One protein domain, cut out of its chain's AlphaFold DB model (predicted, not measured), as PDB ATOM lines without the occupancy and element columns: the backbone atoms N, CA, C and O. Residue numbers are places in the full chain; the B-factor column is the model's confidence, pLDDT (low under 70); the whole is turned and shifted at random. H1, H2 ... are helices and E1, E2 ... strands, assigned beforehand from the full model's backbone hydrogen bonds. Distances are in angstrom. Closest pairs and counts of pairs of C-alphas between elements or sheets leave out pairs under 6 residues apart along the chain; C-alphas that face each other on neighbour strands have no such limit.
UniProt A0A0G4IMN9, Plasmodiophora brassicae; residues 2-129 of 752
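Overview. This is residues 2 to 129 of the 752 residues of a protein of Plasmodiophora brassicae (UniProt A0A0G4IMN9). A twisted sheet of three strands, E1, E3 and E2, forms the middle, with helix H5 over one face and part of the long helix H1 over the other. The short helix H2 sits at the late end of H1, H3 packs on the early end of H1, and H4 grazes the sheet near E2. The hairpin E2 and E3 is joined by a long loop, residues 84 to 97. The 128 printed residues hold five named helices and three named strands in the order H1 H2 E1 H3 H4 E2 E3 H5; the sheet is mixed and the class is mixed, helices and strands. The whole is compact, with a radius of gyration of the C-alphas of 15.3 A and spans of 46 by 32 by 22 A.

Arrangement. The sheet runs E1, residues 37 to 42, then E3, residues 98 to 105, then E2, residues 76 to 83. E1 and E3 are parallel at 21 degrees, with N 40 and O 101 2.8 A apart, within hydrogen-bond range. E3 and E2 are antiparallel at 164 degrees, with N 102 and O 79 at 2.8 A, within hydrogen-bond range. The domain has three layers, helices on both faces of a sheet: H1, residues 6 to 26, on one face and H5, residues 111 to 126, on the other. H5 has a height over the sheet of 9.5 A and lies over E1 and E3; on the local plane it stands at 29.9 degrees to E1, only just along the strands. The closest C-alphas of E1 and H5 are those of Val 41 and Ser 114, 6.0 A apart. The closest C-alphas of H1 and E3 are those of Cys 17 and Leu 98, 6.7 A apart. H3, residues 50 to 58, touches H1 at its residues 6 to 10 alone, at a steep tilt of 45 degrees, the same way; the closest C-alphas, of Ala 6 and Thr 52, are 4.1 A apart. H2, residues 32 to 35, touches H1 at residues 20 to 24 alone, closest at the C-alphas of Ser 24 and Leu 32, 5.6 A, and only grazes the sheet. H4, residues 64 to 68, only grazes the sheet too, and is close to but not clearly touching H3, with the C-alphas of Glu 57 and Val 64 closest at 7.1 A. H1 and H5 are apart. Every O i to N i+4 pair is within hydrogen-bond range in H1, H3 and H4; in H5 10 of 12 are, and H2 is too short for such a pair.

Along the chain. H1 is 30.3 A long and begins at C-alpha 6, (113.883, 103.385, 75.472). E1 is 15.9 A, E2 20.6 A and E3 21.9 A long. H3 is 12.4 A, H2 5.5 A and H4 6.2 A long. H5 is 21.0 A long and ends at C-alpha 126, (140.203, 103.457, 84.361).

Size, cuts and confidence. The C-alphas farthest apart, of Arg 28 and Ser 72, are 47.5 A apart. The printed part has no cut, and the link E2 to E3 is long. Mean pLDDT of the printed part is 92.4; residues 88 to 92 are under 70.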
ATOM      1  N   TYR A   2     120.160 112.349  78.175       87.75
ATOM      2  CA  TYR A   2     119.313 113.310  78.867       87.75
ATOM      3  C   TYR A   2     117.882 112.773  79.020       87.75
ATOM      4  O   TYR A   2     117.521 112.303  80.098       87.75
ATOM      5  N   ASN A   3     117.085 112.821  77.953       89.25
ATOM      6  CA  ASN A   3     115.671 112.438  77.944       89.25
ATOM      7  C   ASN A   3     115.298 111.531  76.758       89.25
ATOM      8  O   ASN A   3     114.116 111.410  76.437       89.25
ATOM      9  N   GLU A   4     116.293 110.919  76.113       92.75
ATOM     10  CA  GLU A   4     116.107 109.981  75.004       92.75
ATOM     11  C   GLU A   4     115.274 108.768  75.446       92.75
ATOM     12  O   GLU A   4     115.322 108.336  76.607       92.75
ATOM     13  N   GLY A   5     114.487 108.231  74.512       92.75
ATOM     14  CA  GLY A   5     113.545 107.143  74.772       92.75
ATOM     15  C   GLY A   5     114.196 105.757  74.860       92.75
ATOM     16  O   GLY A   5     115.344 105.549  74.465       92.75
ATOM     17  N   ALA A   6     113.424 104.770  75.329       94.75
ATOM     18  CA  ALA A   6     113.883 103.385  75.472       94.75
ATOM     19  C   ALA A   6     114.424 102.790  74.161       94.75
ATOM     20  O   ALA A   6     115.453 102.120  74.160       94.75
ATOM     21  N   GLU A   7     113.746 103.048  73.040       92.50
ATOM     22  CA  GLU A   7     114.155 102.542  71.727       92.50
ATOM     23  C   GLU A   7     115.548 103.052  71.332       92.50
ATOM     24  O   GLU A   7     116.393 102.277  70.885       92.50
ATOM     25  N   GLU A   8     115.823 104.331  71.576       92.94
ATOM     26  CA  GLU A   8     117.095 104.971  71.238       92.94
ATOM     27  C   GLU A   8     118.241 104.372  72.051       92.94
ATOM     28  O   GLU A   8     119.287 104.024  71.492       92.94
ATOM     29  N   LEU A   9     118.027 104.157  73.354       95.19
ATOM     30  CA  LEU A   9     119.003 103.482  74.209       95.19
ATOM     31  C   LEU A   9     119.224 102.026  73.773       95.19
ATOM     32  O   LEU A   9     120.372 101.588  73.659       95.19
ATOM     33  N   ALA A  10     118.149 101.284  73.491       94.56
ATOM     34  CA  ALA A  10     118.220  99.885  73.077       94.56
ATOM     35  C   ALA A  10     118.991  99.705  71.759       94.56
ATOM     36  O   ALA A  10     119.860  98.831  71.663       94.56
ATOM     37  N   LEU A  11     118.699 100.537  70.753       93.12
ATOM     38  CA  LEU A  11     119.382 100.521  69.459       93.12
ATOM     39  C   LEU A  11     120.865 100.871  69.609       93.12
ATOM     40  O   LEU A  11     121.714 100.162  69.066       93.12
ATOM     41  N   THR A  12     121.181 101.892  70.409       95.50
ATOM     42  CA  THR A  12     122.564 102.320  70.677       95.50
ATOM     43  C   THR A  12     123.371 101.206  71.351       95.50
ATOM     44  O   THR A  12     124.436 100.823  70.865       95.50
ATOM     45  N   LEU A  13     122.847 100.615  72.433       95.94
ATOM     46  CA  LEU A  13     123.498  99.515  73.153       95.94
ATOM     47  C   LEU A  13     123.721  98.292  72.259       95.94
ATOM     48  O   LEU A  13     124.805  97.703  72.253       95.94
ATOM     49  N   ARG A  14     122.718  97.925  71.454       94.75
ATOM     50  CA  ARG A  14     122.847  96.820  70.498       94.75
ATOM     51  C   ARG A  14     123.928  97.108  69.456       94.75
ATOM     52  O   ARG A  14     124.718  96.215  69.151       94.75
ATOM     53  N   ALA A  15     123.992  98.331  68.933       95.50
ATOM     54  CA  ALA A  15     125.006  98.742  67.965       95.50
ATOM     55  C   ALA A  15     126.429  98.706  68.555       95.50
ATOM     56  O   ALA A  15     127.353  98.229  67.890       95.50
ATOM     57  N   ILE A  16     126.603  99.107  69.822       96.88
ATOM     58  CA  ILE A  16     127.869  98.955  70.559       96.88
ATOM     59  C   ILE A  16     128.262  97.473  70.641       96.88
ATOM     60  O   ILE A  16     129.372  97.108  70.254       96.88
ATOM     61  N   CYS A  17     127.352  96.593  71.067       95.88
ATOM     62  CA  CYS A  17     127.628  95.157  71.164       95.88
ATOM     63  C   CYS A  17     127.980  94.521  69.803       95.88
ATOM     64  O   CYS A  17     128.885  93.684  69.727       95.88
ATOM     65  N   LYS A  18     127.319  94.934  68.708       95.38
ATOM     66  CA  LYS A  18     127.674  94.510  67.339       95.38
ATOM     67  C   LYS A  18     129.085  94.958  66.947       95.38
ATOM     68  O   LYS A  18     129.838  94.167  66.379       95.38
ATOM     69  N   ASN A  19     129.471  96.179  67.314       96.88
ATOM     70  CA  ASN A  19     130.827  96.684  67.107       96.88
ATOM     71  C   ASN A  19     131.876  95.880  67.883       96.88
ATOM     72  O   ASN A  19     132.892  95.478  67.314       96.88
ATOM     73  N   VAL A  20     131.607  95.565  69.153       96.12
ATOM     74  CA  VAL A  20     132.482  94.700  69.959       96.12
ATOM     75  C   VAL A  20     132.618  93.319  69.313       96.12
ATOM     76  O   VAL A  20     133.735  92.822  69.176       96.12
ATOM     77  N   LYS A  21     131.523  92.715  68.829       94.62
ATOM     78  CA  LYS A  21     131.552  91.435  68.091       94.62
ATOM     79  C   LYS A  21     132.462  91.501  66.868       94.62
ATOM     80  O   LYS A  21     133.300  90.615  66.675       94.62
ATOM     81  N   TYR A  22     132.315  92.546  66.057       95.19
ATOM     82  CA  TYR A  22     133.138  92.748  64.871       95.19
ATOM     83  C   TYR A  22     134.619  92.913  65.230       95.19
ATOM     84  O   TYR A  22     135.469  92.223  64.661       95.19
ATOM     85  N   MET A  23     134.937  93.768  66.207       95.94
ATOM     86  CA  MET A  23     136.310  93.986  66.667       95.94
ATOM     87  C   MET A  23     136.937  92.701  67.218       95.94
ATOM     88  O   MET A  23     138.060  92.375  66.835       95.94
ATOM     89  N   SER A  24     136.214  91.931  68.040       94.81
ATOM     90  CA  SER A  24     136.683  90.644  68.574       94.81
ATOM     91  C   SER A  24     137.060  89.671  67.456       94.81
ATOM     92  O   SER A  24     138.118  89.040  67.511       94.81
ATOM     93  N   LYS A  25     136.232  89.589  66.403       93.94
ATOM     94  CA  LYS A  25     136.502  88.760  65.218       93.94
ATOM     95  C   LYS A  25     137.705  89.278  64.430       93.94
ATOM     96  O   LYS A  25     138.581  88.498  64.062       93.94
ATOM     97  N   ARG A  26     137.762  90.586  64.162       95.25
ATOM     98  CA  ARG A  26     138.783  91.193  63.298       95.25
ATOM     99  C   ARG A  26     140.168  91.213  63.942       95.25
ATOM    100  O   ARG A  26     141.143  90.918  63.260       95.25
ATOM    101  N   LEU A  27     140.237  91.496  65.242       94.94
ATOM    102  CA  LEU A  27     141.468  91.496  66.038       94.94
ATOM    103  C   LEU A  27     141.858  90.098  66.541       94.94
ATOM    104  O   LEU A  27     142.901  89.961  67.169       94.94
ATOM    105  N   ARG A  28     141.035  89.067  66.285       95.06
ATOM    106  CA  ARG A  28     141.221  87.694  66.794       95.06
ATOM    107  C   ARG A  28     141.365  87.642  68.323       95.06
ATOM    108  O   ARG A  28     142.154  86.871  68.861       95.06
ATOM    109  N   ARG A  29     140.588  88.471  69.027       94.06
ATOM    110  CA  ARG A  29     140.565  88.575  70.495       94.06
ATOM    111  C   ARG A  29     139.147  88.292  71.004       94.06
ATOM    112  O   ARG A  29     138.364  89.227  71.139       94.06
ATOM    113  N   PRO A  30     138.779  87.030  71.291       88.62
ATOM    114  CA  PRO A  30     137.412  86.682  71.704       88.62
ATOM    115  C   PRO A  30     137.003  87.325  73.041       88.62
ATOM    116  O   PRO A  30     135.829  87.616  73.255       88.62
ATOM    117  N   THR A  31     137.969  87.604  73.918       92.19
ATOM    118  CA  THR A  31     137.772  88.259  75.221       92.19
ATOM    119  C   THR A  31     137.966  89.778  75.180       92.19
ATOM    120  O   THR A  31     138.059  90.406  76.230       92.19
ATOM    121  N   LEU A  32     138.008  90.401  73.991       94.25
ATOM    122  CA  LEU A  32     138.218  91.850  73.839       94.25
ATOM    123  C   LEU A  32     137.235  92.694  74.658       94.25
ATOM    124  O   LEU A  32     137.597  93.771  75.122       94.25
ATOM    125  N   TRP A  33     136.014  92.199  74.859       93.06
ATOM    126  CA  TRP A  33     134.991  92.874  75.650       93.06
ATOM    127  C   TRP A  33     135.430  93.193  77.088       93.06
ATOM    128  O   TRP A  33     134.968  94.177  77.646       93.06
ATOM    129  N   GLN A  34     136.361  92.427  77.669       94.06
ATOM    130  CA  GLN A  34     136.916  92.695  79.004       94.06
ATOM    131  C   GLN A  34     137.786  93.960  79.037       94.06
ATOM    132  O   GLN A  34     138.062  94.499  80.101       94.06
ATOM    133  N   SER A  35     138.241  94.433  77.875       94.62
ATOM    134  CA  SER A  35     139.012  95.670  77.717       94.62
ATOM    135  C   SER A  35     138.145  96.861  77.287       94.62
ATOM    136  O   SER A  35     138.691  97.898  76.920       94.62
ATOM    137  N   ILE A  36     136.816  96.710  77.268       96.00
ATOM    138  CA  ILE A  36     135.870  97.736  76.816       96.00
ATOM    139  C   ILE A  36     134.809  97.944  77.898       96.00
ATOM    140  O   ILE A  36     134.082  97.016  78.240       96.00
ATOM    141  N   ALA A  37     134.684  99.180  78.375       96.44
ATOM    142  CA  ALA A  37     133.613  99.602  79.272       96.44
ATOM    143  C   ALA A  37     132.716 100.631  78.572       96.44
ATOM    144  O   ALA A  37     133.201 101.627  78.031       96.44
ATOM    145  N   ALA A  38     131.406 100.392  78.588       97.19
ATOM    146  CA  ALA A  38     130.395 101.342  78.149       97.19
ATOM    147  C   ALA A  38     129.877 102.118  79.362       97.19
ATOM    148  O   ALA A  38     129.232 101.549  80.241       97.19
ATOM    149  N   VAL A  39     130.160 103.420  79.409       97.75
ATOM    150  CA  VAL A  39     129.708 104.306  80.487       97.75
ATOM    151  C   VAL A  39     128.542 105.149  79.985       97.75
ATOM    152  O   VAL A  39     128.704 105.974  79.088       97.75
ATOM    153  N   ILE A  40     127.368 104.962  80.577       97.56
ATOM    154  CA  ILE A  40     126.169 105.747  80.298       97.56
ATOM    155  C   ILE A  40     126.020 106.772  81.413       97.56
ATOM    156  O   ILE A  40     125.711 106.415  82.546       97.56
ATOM    157  N   VAL A  41     126.208 108.050  81.087       96.88
ATOM    158  CA  VAL A  41     125.942 109.155  82.017       96.88
ATOM    159  C   VAL A  41     124.599 109.802  81.665       96.88
ATOM    160  O   VAL A  41     124.435 110.370  80.579       96.88
ATOM    161  N   SER A  42     123.639 109.688  82.584       95.88
ATOM    162  CA  SER A  42     122.289 110.251  82.504       95.88
ATOM    163  C   SER A  42     122.186 111.557  83.299       95.88
ATOM    164  O   SER A  42     122.516 111.607  84.489       95.88
ATOM    165  N   ASP A  43     121.753 112.634  82.640       93.50
ATOM    166  CA  ASP A  43     121.769 113.998  83.178       93.50
ATOM    167  C   ASP A  43     120.473 114.396  83.899       93.50
ATOM    168  O   ASP A  43     119.628 115.125  83.377       93.50
ATOM    169  N   GLY A  44     120.349 113.942  85.146       91.88
ATOM    170  CA  GLY A  44     119.257 114.305  86.043       91.88
ATOM    171  C   GLY A  44     118.169 113.238  86.117       91.88
ATOM    172  O   GLY A  44     117.478 112.949  85.140       91.88
ATOM    173  N   ARG A  45     117.949 112.706  87.322       92.25
ATOM    174  CA  ARG A  45     117.015 111.608  87.587       92.25
ATOM    175  C   ARG A  45     115.584 111.933  87.170       92.25
ATOM    176  O   ARG A  45     114.944 111.126  86.510       92.25
ATOM    177  N   ALA A  46     115.116 113.140  87.482       89.88
ATOM    178  CA  ALA A  46     113.769 113.597  87.134       89.88
ATOM    179  C   ALA A  46     113.568 113.896  85.634       89.88
ATOM    180  O   ALA A  46     112.438 114.096  85.198       89.88
ATOM    181  N   LYS A  47     114.651 113.996  84.850       91.06
ATOM    182  CA  LYS A  47     114.600 114.292  83.409       91.06
ATOM    183  C   LYS A  47     114.714 113.043  82.539       91.06
ATOM    184  O   LYS A  47     114.282 113.087  81.390       91.06
ATOM    185  N   ALA A  48     115.242 111.951  83.089       92.69
ATOM    186  CA  ALA A  48     115.317 110.669  82.407       92.69
ATOM    187  C   ALA A  48     113.916 110.175  82.009       92.69
ATOM    188  O   ALA A  48     112.977 110.215  82.808       92.69
ATOM    189  N   ALA A  49     113.774 109.692  80.773       94.25
ATOM    190  CA  ALA A  49     112.498 109.185  80.284       94.25
ATOM    191  C   ALA A  49     112.061 107.941  81.090       94.25
ATOM    192  O   ALA A  49     112.860 107.012  81.251       94.25
ATOM    193  N   PRO A  50     110.794 107.858  81.547       95.00
ATOM    194  CA  PRO A  50     110.312 106.701  82.304       95.00
ATOM    195  C   PRO A  50     110.458 105.377  81.543       95.00
ATOM    196  O   PRO A  50     110.785 104.351  82.136       95.00
ATOM    197  N   SER A  51     110.270 105.402  80.219       96.50
ATOM    198  CA  SER A  51     110.465 104.231  79.356       96.50
ATOM    199  C   SER A  51     111.914 103.736  79.380       96.50
ATOM    200  O   SER A  51     112.150 102.531  79.421       96.50
ATOM    201  N   THR A  52     112.882 104.651  79.405       95.44
ATOM    202  CA  THR A  52     114.319 104.351  79.469       95.44
ATOM    203  C   THR A  52     114.721 103.779  80.824       95.44
ATOM    204  O   THR A  52     115.502 102.831  80.874       95.44
ATOM    205  N   LEU A  53     114.157 104.300  81.921       95.81
ATOM    206  CA  LEU A  53     114.368 103.731  83.257       95.81
ATOM    207  C   LEU A  53     113.828 102.300  83.341       95.81
ATOM    208  O   LEU A  53     114.548 101.413  83.788       95.81
ATOM    209  N   LYS A  54     112.614 102.066  82.831       96.25
ATOM    210  CA  LYS A  54     112.016 100.727  82.769       96.25
ATOM    211  C   LYS A  54     112.874  99.751  81.962       96.25
ATOM    212  O   LYS A  54     113.199  98.679  82.452       96.25
ATOM    213  N   LEU A  55     113.308 100.149  80.762       95.81
ATOM    214  CA  LEU A  55     114.222  99.334  79.957       95.81
ATOM    215  C   LEU A  55     115.523  99.033  80.716       95.81
ATOM    216  O   LEU A  55     116.044  97.927  80.630       95.81
ATOM    217  N   GLY A  56     116.063 100.010  81.443       95.44
ATOM    218  CA  GLY A  56     117.270  99.821  82.239       95.44
ATOM    219  C   GLY A  56     117.104  98.787  83.360       95.44
ATOM    220  O   GLY A  56     118.032  98.013  83.598       95.44
ATOM    221  N   GLU A  57     115.938  98.741  84.013       96.06
ATOM    222  CA  GLU A  57     115.600  97.688  84.982       96.06
ATOM    223  C   GLU A  57     115.451  96.325  84.304       96.06
ATOM    224  O   GLU A  57     116.053  95.355  84.760       96.06
ATOM    225  N   ASP A  58     114.731  96.263  83.179       95.25
ATOM    226  CA  ASP A  58     114.524  95.030  82.408       95.25
ATOM    227  C   ASP A  58     115.859  94.434  81.913       95.25
ATOM    228  O   ASP A  58     116.033  93.216  81.850       95.25
ATOM    229  N   LEU A  59     116.827  95.294  81.578       94.62
ATOM    230  CA  LEU A  59     118.185  94.903  81.183       94.62
ATOM    231  C   LEU A  59     119.124  94.639  82.373       94.62
ATOM    232  O   LEU A  59     120.247  94.177  82.157       94.62
ATOM    233  N   GLY A  60     118.711  94.945  83.607       95.06
ATOM    234  CA  GLY A  60     119.541  94.814  84.806       95.06
ATOM    235  C   GLY A  60     120.756  95.750  84.832       95.06
ATOM    236  O   GLY A  60     121.788  95.412  85.414       95.06
ATOM    237  N   ILE A  61     120.679  96.906  84.165       95.94
ATOM    238  CA  ILE A  61     121.752  97.921  84.149       95.94
ATOM    239  C   ILE A  61     121.520  99.045  85.161       95.94
ATOM    240  O   ILE A  61     122.428  99.829  85.407       95.94
ATOM    241  N   LEU A  62     120.327  99.126  85.758       96.19
ATOM    242  CA  LEU A  62     120.006 100.027  86.867       96.19
ATOM    243  C   LEU A  62     118.906  99.431  87.757       96.19
ATOM    244  O   LEU A  62     118.253  98.462  87.377       96.19
ATOM    245  N   SER A  63     118.679 100.033  88.927       95.62
ATOM    246  CA  SER A  63     117.562  99.691  89.821       95.62
ATOM    247  C   SER A  63     116.844 100.955  90.295       95.62
ATOM    248  O   SER A  63     117.430 101.786  90.994       95.62
ATOM    249  N   VAL A  64     115.564 101.112  89.939       93.81
ATOM    250  CA  VAL A  64     114.751 102.267  90.355       93.81
ATOM    251  C   VAL A  64     114.446 102.200  91.846       93.81
ATOM    252  O   VAL A  64     114.503 103.226  92.524       93.81
ATOM    253  N   SER A  65     114.219 101.001  92.388       93.00
ATOM    254  CA  SER A  65     114.025 100.802  93.828       93.00
ATOM    255  C   SER A  65     115.258 101.207  94.646       93.00
ATOM    256  O   SER A  65     115.118 101.894  95.659       93.00
ATOM    257  N   ALA A  66     116.470 100.877  94.188       92.12
ATOM    258  CA  ALA A  66     117.703 101.317  94.839       92.12
ATOM    259  C   ALA A  66     117.845 102.849  94.826       92.12
ATOM    260  O   ALA A  66     118.187 103.441  95.849       92.12
ATOM    261  N   MET A  67     117.518 103.501  93.703       93.38
ATOM    262  CA  MET A  67     117.538 104.966  93.612       93.38
ATOM    263  C   MET A  67     116.501 105.631  94.522       93.38
ATOM    264  O   MET A  67     116.750 106.714  95.052       93.38
ATOM    265  N   ALA A  68     115.324 105.021  94.690       90.38
ATOM    266  CA  ALA A  68     114.271 105.535  95.565       90.38
ATOM    267  C   ALA A  68     114.688 105.519  97.047       90.38
ATOM    268  O   ALA A  68     114.323 106.424  97.791       90.38
ATOM    269  N   ASN A  69     115.506 104.542  97.444       91.75
ATOM    270  CA  ASN A  69     116.005 104.378  98.812       91.75
ATOM    271  C   ASN A  69     117.283 105.184  99.116       91.75
ATOM    272  O   ASN A  69     117.841 105.080 100.211       91.75
ATOM    273  N   ALA A  70     117.790 105.960  98.156       90.00
ATOM    274  CA  ALA A  70     119.032 106.699  98.321       90.00
ATOM    275  C   ALA A  70     118.886 107.887  99.288       90.00
ATOM    276  O   ALA A  70     117.823 108.491  99.434       90.00
ATOM    277  N   ARG A  71     119.999 108.276  99.923       90.25
ATOM    278  CA  ARG A  71     120.048 109.444 100.819       90.25
ATOM    279  C   ARG A  71     119.761 110.735 100.049       90.25
ATOM    280  O   ARG A  71     120.142 110.862  98.886       90.25
ATOM    281  N   SER A  72     119.213 111.739 100.732       84.50
ATOM    282  CA  SER A  72     118.948 113.072 100.162       84.50
ATOM    283  C   SER A  72     120.209 113.809  99.686       84.50
ATOM    284  O   SER A  72     120.122 114.687  98.833       84.50
ATOM    285  N   SER A  73     121.386 113.442 100.204       91.00
ATOM    286  CA  SER A  73     122.687 113.993  99.805       91.00
ATOM    287  C   SER A  73     123.307 113.314  98.574       91.00
ATOM    288  O   SER A  73     124.428 113.653  98.198       91.00
ATOM    289  N   THR A  74     122.637 112.324  97.972       92.94
ATOM    290  CA  THR A  74     123.149 111.590  96.804       92.94
ATOM    291  C   THR A  74     123.292 112.526  95.603       92.94
ATOM    292  O   THR A  74     122.338 113.188  95.207       92.94
ATOM    293  N   GLN A  75     124.488 112.579  95.009       92.31
ATOM    294  CA  GLN A  75     124.746 113.372  93.800       92.31
ATOM    295  C   GLN A  75     124.611 112.549  92.516       92.31
ATOM    296  O   GLN A  75     124.146 113.060  91.497       92.31
ATOM    297  N   VAL A  76     125.009 111.277  92.566       94.81
ATOM    298  CA  VAL A  76     124.945 110.335  91.449       94.81
ATOM    299  C   VAL A  76     124.591 108.953  91.989       94.81
ATOM    300  O   VAL A  76     125.055 108.574  93.065       94.81
ATOM    301  N   HIS A  77     123.792 108.202  91.240       95.75
ATOM    302  CA  HIS A  77     123.558 106.780  91.478       95.75
ATOM    303  C   HIS A  77     124.360 105.997  90.453       95.75
ATOM    304  O   HIS A  77     124.306 106.315  89.262       95.75
ATOM    305  N   LEU A  78     125.114 105.008  90.922       96.12
ATOM    306  CA  LEU A  78     126.021 104.224  90.099       96.12
ATOM    307  C   LEU A  78     125.612 102.758  90.126       96.12
ATOM    308  O   LEU A  78     125.477 102.167  91.195       96.12
ATOM    309  N   PHE A  79     125.469 102.181  88.942       97.12
ATOM    310  CA  PHE A  79     125.202 100.768  88.742       97.12
ATOM    311  C   PHE A  79     126.234 100.211  87.774       97.12
ATOM    312  O   PHE A  79     126.565 100.844  86.772       97.12
ATOM    313  N   GLU A  80     126.739  99.026  88.071       96.00
ATOM    314  CA  GLU A  80     127.674  98.316  87.213       96.00
ATOM    315  C   GLU A  80     127.141  96.908  86.981       96.00
ATOM    316  O   GLU A  80     126.793  96.198  87.927       96.00
ATOM    317  N   SER A  81     127.048  96.507  85.718       96.12
ATOM    318  CA  SER A  81     126.623  95.162  85.352       96.12
ATOM    319  C   SER A  81     127.210  94.721  84.014       96.12
ATOM    320  O   SER A  81     127.762  95.505  83.239       96.12
ATOM    321  N   ILE A  82     127.115  93.419  83.743       95.75
ATOM    322  CA  ILE A  82     127.542  92.830  82.474       95.75
ATOM    323  C   ILE A  82     126.301  92.602  81.618       95.75
ATOM    324  O   ILE A  82     125.565  91.631  81.806       95.75
ATOM    325  N   LEU A  83     126.099  93.476  80.639       93.94
ATOM    326  CA  LEU A  83     124.970  93.399  79.724       93.94
ATOM    327  C   LEU A  83     125.172  92.260  78.713       93.94
ATOM    328  O   LEU A  83     126.245  92.112  78.122       93.94
ATOM    329  N   ARG A  84     124.126  91.458  78.481       91.06
ATOM    330  CA  ARG A  84     124.106  90.385  77.473       91.06
ATOM    331  C   ARG A  84     122.845  90.489  76.629       91.06
ATOM    332  O   ARG A  84     121.757  90.178  77.100       91.06
ATOM    333  N   LEU A  85     123.003  90.895  75.372       91.12
ATOM    334  CA  LEU A  85     121.892  91.070  74.436       91.12
ATOM    335  C   LEU A  85     121.801  89.894  73.444       91.12
ATOM    336  O   LEU A  85     122.837  89.350  73.046       91.12
ATOM    337  N   PRO A  86     120.586  89.502  73.018       86.69
ATOM    338  CA  PRO A  86     120.410  88.524  71.948       86.69
ATOM    339  C   PRO A  86     120.883  89.098  70.605       86.69
ATOM    340  O   PRO A  86     120.749  90.300  70.354       86.69
ATOM    341  N   ASP A  87     121.422  88.246  69.734       81.00
ATOM    342  CA  ASP A  87     121.768  88.637  68.369       81.00
ATOM    343  C   ASP A  87     120.552  88.496  67.446       81.00
ATOM    344  O   ASP A  87     120.059  87.397  67.194       81.00
ATOM    345  N   SER A  88     120.066  89.622  66.926       68.94
ATOM    346  CA  SER A  88     118.897  89.667  66.044       68.94
ATOM    347  C   SER A  88     119.135  89.067  64.657       68.94
ATOM    348  O   SER A  88     118.170  88.828  63.951       68.94
ATOM    349  N   GLU A  89     120.386  88.882  64.227       65.69
ATOM    350  CA  GLU A  89     120.690  88.373  62.875       65.69
ATOM    351  C   GLU A  89     120.719  86.849  62.804       65.69
ATOM    352  O   GLU A  89     120.504  86.273  61.744       65.69
ATOM    353  N   THR A  90     121.008  86.193  63.924       61.66
ATOM    354  CA  THR A  90     121.143  84.733  63.969       61.66
ATOM    355  C   THR A  90     120.094  84.075  64.848       61.66
ATOM    356  O   THR A  90     119.955  82.866  64.740       61.66
ATOM    357  N   HIS A  91     119.371  84.836  65.688       58.81
ATOM    358  CA  HIS A  91     118.359  84.408  66.674       58.81
ATOM    359  C   HIS A  91     118.794  83.310  67.676       58.81
ATOM    360  O   HIS A  91     118.187  83.177  68.734       58.81
ATOM    361  N   GLU A  92     119.889  82.600  67.404       52.56
ATOM    362  CA  GLU A  92     120.435  81.466  68.145       52.56
ATOM    363  C   GLU A  92     121.710  81.829  68.923       52.56
ATOM    364  O   GLU A  92     122.068  81.143  69.879       52.56
ATOM    365  N   THR A  93     122.398  82.927  68.570       73.69
ATOM    366  CA  THR A  93     123.631  83.357  69.257       73.69
ATOM    367  C   THR A  93     123.429  84.639  70.066       73.69
ATOM    368  O   THR A  93     122.597  85.488  69.747       73.69
ATOM    369  N   ARG A  94     124.167  84.790  71.171       80.06
ATOM    370  CA  ARG A  94     124.194  86.039  71.951       80.06
ATOM    371  C   ARG A  94     125.319  86.936  71.448       80.06
ATOM    372  O   ARG A  94     126.381  86.448  71.057       80.06
ATOM    373  N   LEU A  95     125.103  88.246  71.505       89.81
ATOM    374  CA  LEU A  95     126.188  89.204  71.312       89.81
ATOM    375  C   LEU A  95     127.219  89.059  72.450       89.81
ATOM    376  O   LEU A  95     126.870  88.574  73.534       89.81
ATOM    377  N   PRO A  96     128.488  89.460  72.232       91.88
ATOM    378  CA  PRO A  96     129.487  89.462  73.294       91.88
ATOM    379  C   PRO A  96     128.992  90.242  74.520       91.88
ATOM    380  O   PRO A  96     128.265  91.224  74.348       91.88
ATOM    381  N   PRO A  97     129.384  89.834  75.741       93.75
ATOM    382  CA  PRO A  97     129.076  90.603  76.939       93.75
ATOM    383  C   PRO A  97     129.624  92.030  76.830       93.75
ATOM    384  O   PRO A  97     130.642  92.245  76.177       93.75
ATOM    385  N   LEU A  98     128.979  92.989  77.490       95.25
ATOM    386  CA  LEU A  98     129.434  94.378  77.543       95.25
ATOM    387  C   LEU A  98     129.481  94.852  78.995       95.25
ATOM    388  O   LEU A  98     128.440  94.922  79.653       95.25
ATOM    389  N   GLN A  99     130.674  95.202  79.484       96.44
ATOM    390  CA  GLN A  99     130.814  95.863  80.781       96.44
ATOM    391  C   GLN A  99     130.095  97.211  80.712       96.44
ATOM    392  O   GLN A  99     130.491  98.080  79.934       96.44
ATOM    393  N   THR A 100     129.016  97.365  81.474       97.44
ATOM    394  CA  THR A 100     128.137  98.535  81.409       97.44
ATOM    395  C   THR A 100     128.101  99.216  82.763       97.44
ATOM    396  O   THR A 100     127.758  98.605  83.771       97.44
ATOM    397  N   ILE A 101     128.446 100.498  82.769       97.62
ATOM    398  CA  ILE A 101     128.363 101.370  83.933       97.62
ATOM    399  C   ILE A 101     127.258 102.383  83.655       97.62
ATOM    400  O   ILE A 101     127.378 103.199  82.742       97.62
ATOM    401  N   PHE A 102     126.183 102.340  84.434       97.69
ATOM    402  CA  PHE A 102     125.091 103.300  84.357       97.69
ATOM    403  C   PHE A 102     125.191 104.282  85.524       97.69
ATOM    404  O   PHE A 102     125.001 103.923  86.685       97.69
ATOM    405  N   ALA A 103     125.492 105.538  85.209       97.44
ATOM    406  CA  ALA A 103     125.593 106.631  86.161       97.44
ATOM    407  C   ALA A 103     124.463 107.631  85.909       97.44
ATOM    408  O   ALA A 103     124.396 108.245  84.845       97.44
ATOM    409  N   ILE A 104     123.579 107.836  86.881       96.31
ATOM    410  CA  ILE A 104     122.485 108.809  86.782       96.31
ATOM    411  C   ILE A 104     122.630 109.880  87.847       96.31
ATOM    412  O   ILE A 104     122.639 109.601  89.045       96.31
ATOM    413  N   LYS A 105     122.780 111.126  87.400       95.19
ATOM    414  CA  LYS A 105     122.907 112.282  88.289       95.19
ATOM    415  C   LYS A 105     121.570 112.575  88.944       95.19
ATOM    416  O   LYS A 105     120.534 112.512  88.290       95.19
ATOM    417  N   GLU A 106     121.589 112.950  90.215       92.69
ATOM    418  CA  GLU A 106     120.367 113.322  90.929       92.69
ATOM    419  C   GLU A 106     119.767 114.605  90.342       92.69
ATOM    420  O   GLU A 106     118.570 114.687  90.069       92.69
ATOM    421  N   ARG A 107     120.628 115.589  90.059       90.56
ATOM    422  CA  ARG A 107     120.260 116.879  89.471       90.56
ATOM    423  C   ARG A 107     120.754 116.978  88.030       90.56
ATOM    424  O   ARG A 107     121.831 116.481  87.703       90.56
ATOM    425  N   ASN A 108     119.976 117.655  87.189       89.44
ATOM    426  CA  ASN A 108     120.438 118.069  85.867       89.44
ATOM    427  C   ASN A 108     121.490 119.174  86.046       89.44
ATOM    428  O   ASN A 108     121.225 120.179  86.706       89.44
ATOM    429  N   ALA A 109     122.671 118.964  85.474       86.38
ATOM    430  CA  ALA A 109     123.779 119.918  85.501       86.38
ATOM    431  C   ALA A 109     124.383 120.169  84.106       86.38
ATOM    432  O   ALA A 109     125.455 120.762  83.987       86.38
ATOM    433  N   GLY A 110     123.705 119.722  83.049       86.62
ATOM    434  CA  GLY A 110     124.105 119.919  81.663       86.62
ATOM    435  C   GLY A 110     125.118 118.899  81.135       86.62
ATOM    436  O   GLY A 110     125.804 118.175  81.872       86.62
ATOM    437  N   LYS A 111     125.249 118.912  79.802       86.94
ATOM    438  CA  LYS A 111     126.113 118.024  79.010       86.94
ATOM    439  C   LYS A 111     127.572 118.069  79.466       86.94
ATOM    440  O   LYS A 111     128.152 117.015  79.718       86.94
ATOM    441  N   LEU A 112     128.154 119.263  79.623       89.75
ATOM    442  CA  LEU A 112     129.560 119.391  80.026       89.75
ATOM    443  C   LEU A 112     129.826 118.775  81.402       89.75
ATOM    444  O   LEU A 112     130.855 118.135  81.594       89.75
ATOM    445  N   ASN A 113     128.896 118.905  82.349       92.31
ATOM    446  CA  ASN A 113     129.040 118.260  83.651       92.31
ATOM    447  C   ASN A 113     128.943 116.727  83.541       92.31
ATOM    448  O   ASN A 113     129.669 116.015  84.228       92.31
ATOM    449  N   SER A 114     128.097 116.196  82.655       93.75
ATOM    450  CA  SER A 114     128.071 114.751  82.370       93.75
ATOM    451  C   SER A 114     129.384 114.264  81.748       93.75
ATOM    452  O   SER A 114     129.882 113.200  82.110       93.75
ATOM    453  N   HIS A 115     129.992 115.061  80.865       94.38
ATOM    454  CA  HIS A 115     131.322 114.775  80.326       94.38
ATOM    455  C   HIS A 115     132.419 114.875  81.393       94.38
ATOM    456  O   HIS A 115     133.379 114.113  81.329       94.38
ATOM    457  N   LEU A 116     132.274 115.756  82.389       94.81
ATOM    458  CA  LEU A 116     133.199 115.845  83.521       94.81
ATOM    459  C   LEU A 116     133.227 114.525  84.305       94.81
ATOM    460  O   LEU A 116     134.303 113.988  84.543       94.81
ATOM    461  N   TRP A 117     132.059 113.942  84.610       95.69
ATOM    462  CA  TRP A 117     131.977 112.605  85.218       95.69
ATOM    463  C   TRP A 117     132.659 111.532  84.368       95.69
ATOM    464  O   TRP A 117     133.346 110.663  84.901       95.69
ATOM    465  N   PHE A 118     132.494 111.592  83.046       96.62
ATOM    466  CA  PHE A 118     133.133 110.646  82.139       96.62
ATOM    467  C   PHE A 118     134.662 110.792  82.108       96.62
ATOM    468  O   PHE A 118     135.359 109.806  82.327       96.62
ATOM    469  N   PHE A 119     135.192 111.993  81.863       96.75
ATOM    470  CA  PHE A 119     136.629 112.210  81.657       96.75
ATOM    471  C   PHE A 119     137.437 112.301  82.959       96.75
ATOM    472  O   PHE A 119     138.483 111.661  83.060       96.75
ATOM    473  N   GLU A 120     136.959 113.066  83.943       94.81
ATOM    474  CA  GLU A 120     137.653 113.315  85.220       94.81
ATOM    475  C   GLU A 120     137.211 112.349  86.334       94.81
ATOM    476  O   GLU A 120     137.843 112.277  87.382       94.81
ATOM    477  N   GLY A 121     136.136 111.582  86.120       95.00
ATOM    478  CA  GLY A 121     135.711 110.506  87.017       95.00
ATOM    479  C   GLY A 121     136.113 109.134  86.482       95.00
ATOM    480  O   GLY A 121     137.127 108.560  86.869       95.00
ATOM    481  N   PHE A 122     135.311 108.598  85.564       96.62
ATOM    482  CA  PHE A 122     135.451 107.221  85.084       96.62
ATOM    483  C   PHE A 122     136.753 106.971  84.319       96.62
ATOM    484  O   PHE A 122     137.479 106.028  84.632       96.62
ATOM    485  N   ALA A 123     137.079 107.807  83.331       97.19
ATOM    486  CA  ALA A 123     138.308 107.660  82.554       97.19
ATOM    487  C   ALA A 123     139.555 107.963  83.397       97.19
ATOM    488  O   ALA A 123     140.576 107.312  83.204       97.19
ATOM    489  N   TYR A 124     139.459 108.870  84.373       96.31
ATOM    490  CA  TYR A 124     140.536 109.120  85.330       96.31
ATOM    491  C   TYR A 124     140.857 107.888  86.184       96.31
ATOM    492  O   TYR A 124     142.026 107.587  86.413       96.31
ATOM    493  N   VAL A 125     139.853 107.119  86.611       95.88
ATOM    494  CA  VAL A 125     140.094 105.871  87.356       95.88
ATOM    495  C   VAL A 125     140.564 104.746  86.431       95.88
ATOM    496  O   VAL A 125     141.517 104.041  86.751       95.88
ATOM    497  N   MET A 126     139.921 104.574  85.272       95.19
ATOM    498  CA  MET A 126     140.203 103.457  84.361       95.19
ATOM    499  C   MET A 126     141.473 103.634  83.520       95.19
ATOM    500  O   MET A 126     141.994 102.644  83.010       95.19
ATOM    501  N   GLN A 127     141.944 104.870  83.329       96.62
ATOM    502  CA  GLN A 127     143.075 105.224  82.461       96.62
ATOM    503  C   GLN A 127     142.999 104.549  81.070       96.62
ATOM    504  O   GLN A 127     143.931 103.852  80.654       96.62
ATOM    505  N   PRO A 128     141.880 104.701  80.327       97.50
ATOM    506  CA  PRO A 128     141.700 104.011  79.058       97.50
ATOM    507  C   PRO A 128     142.690 104.528  78.013       97.50
ATOM    508  O   PRO A 128     143.022 105.709  77.978       97.50
ATOM    509  N   ARG A 129     143.114 103.674  77.074       97.44
ATOM    510  CA  ARG A 129     143.966 104.133  75.961       97.44
ATOM    511  C   ARG A 129     143.215 105.084  75.024       97.44
ATOM    512  O   ARG A 129     143.762 106.099  74.583       97.44
TER     513      ARG A 129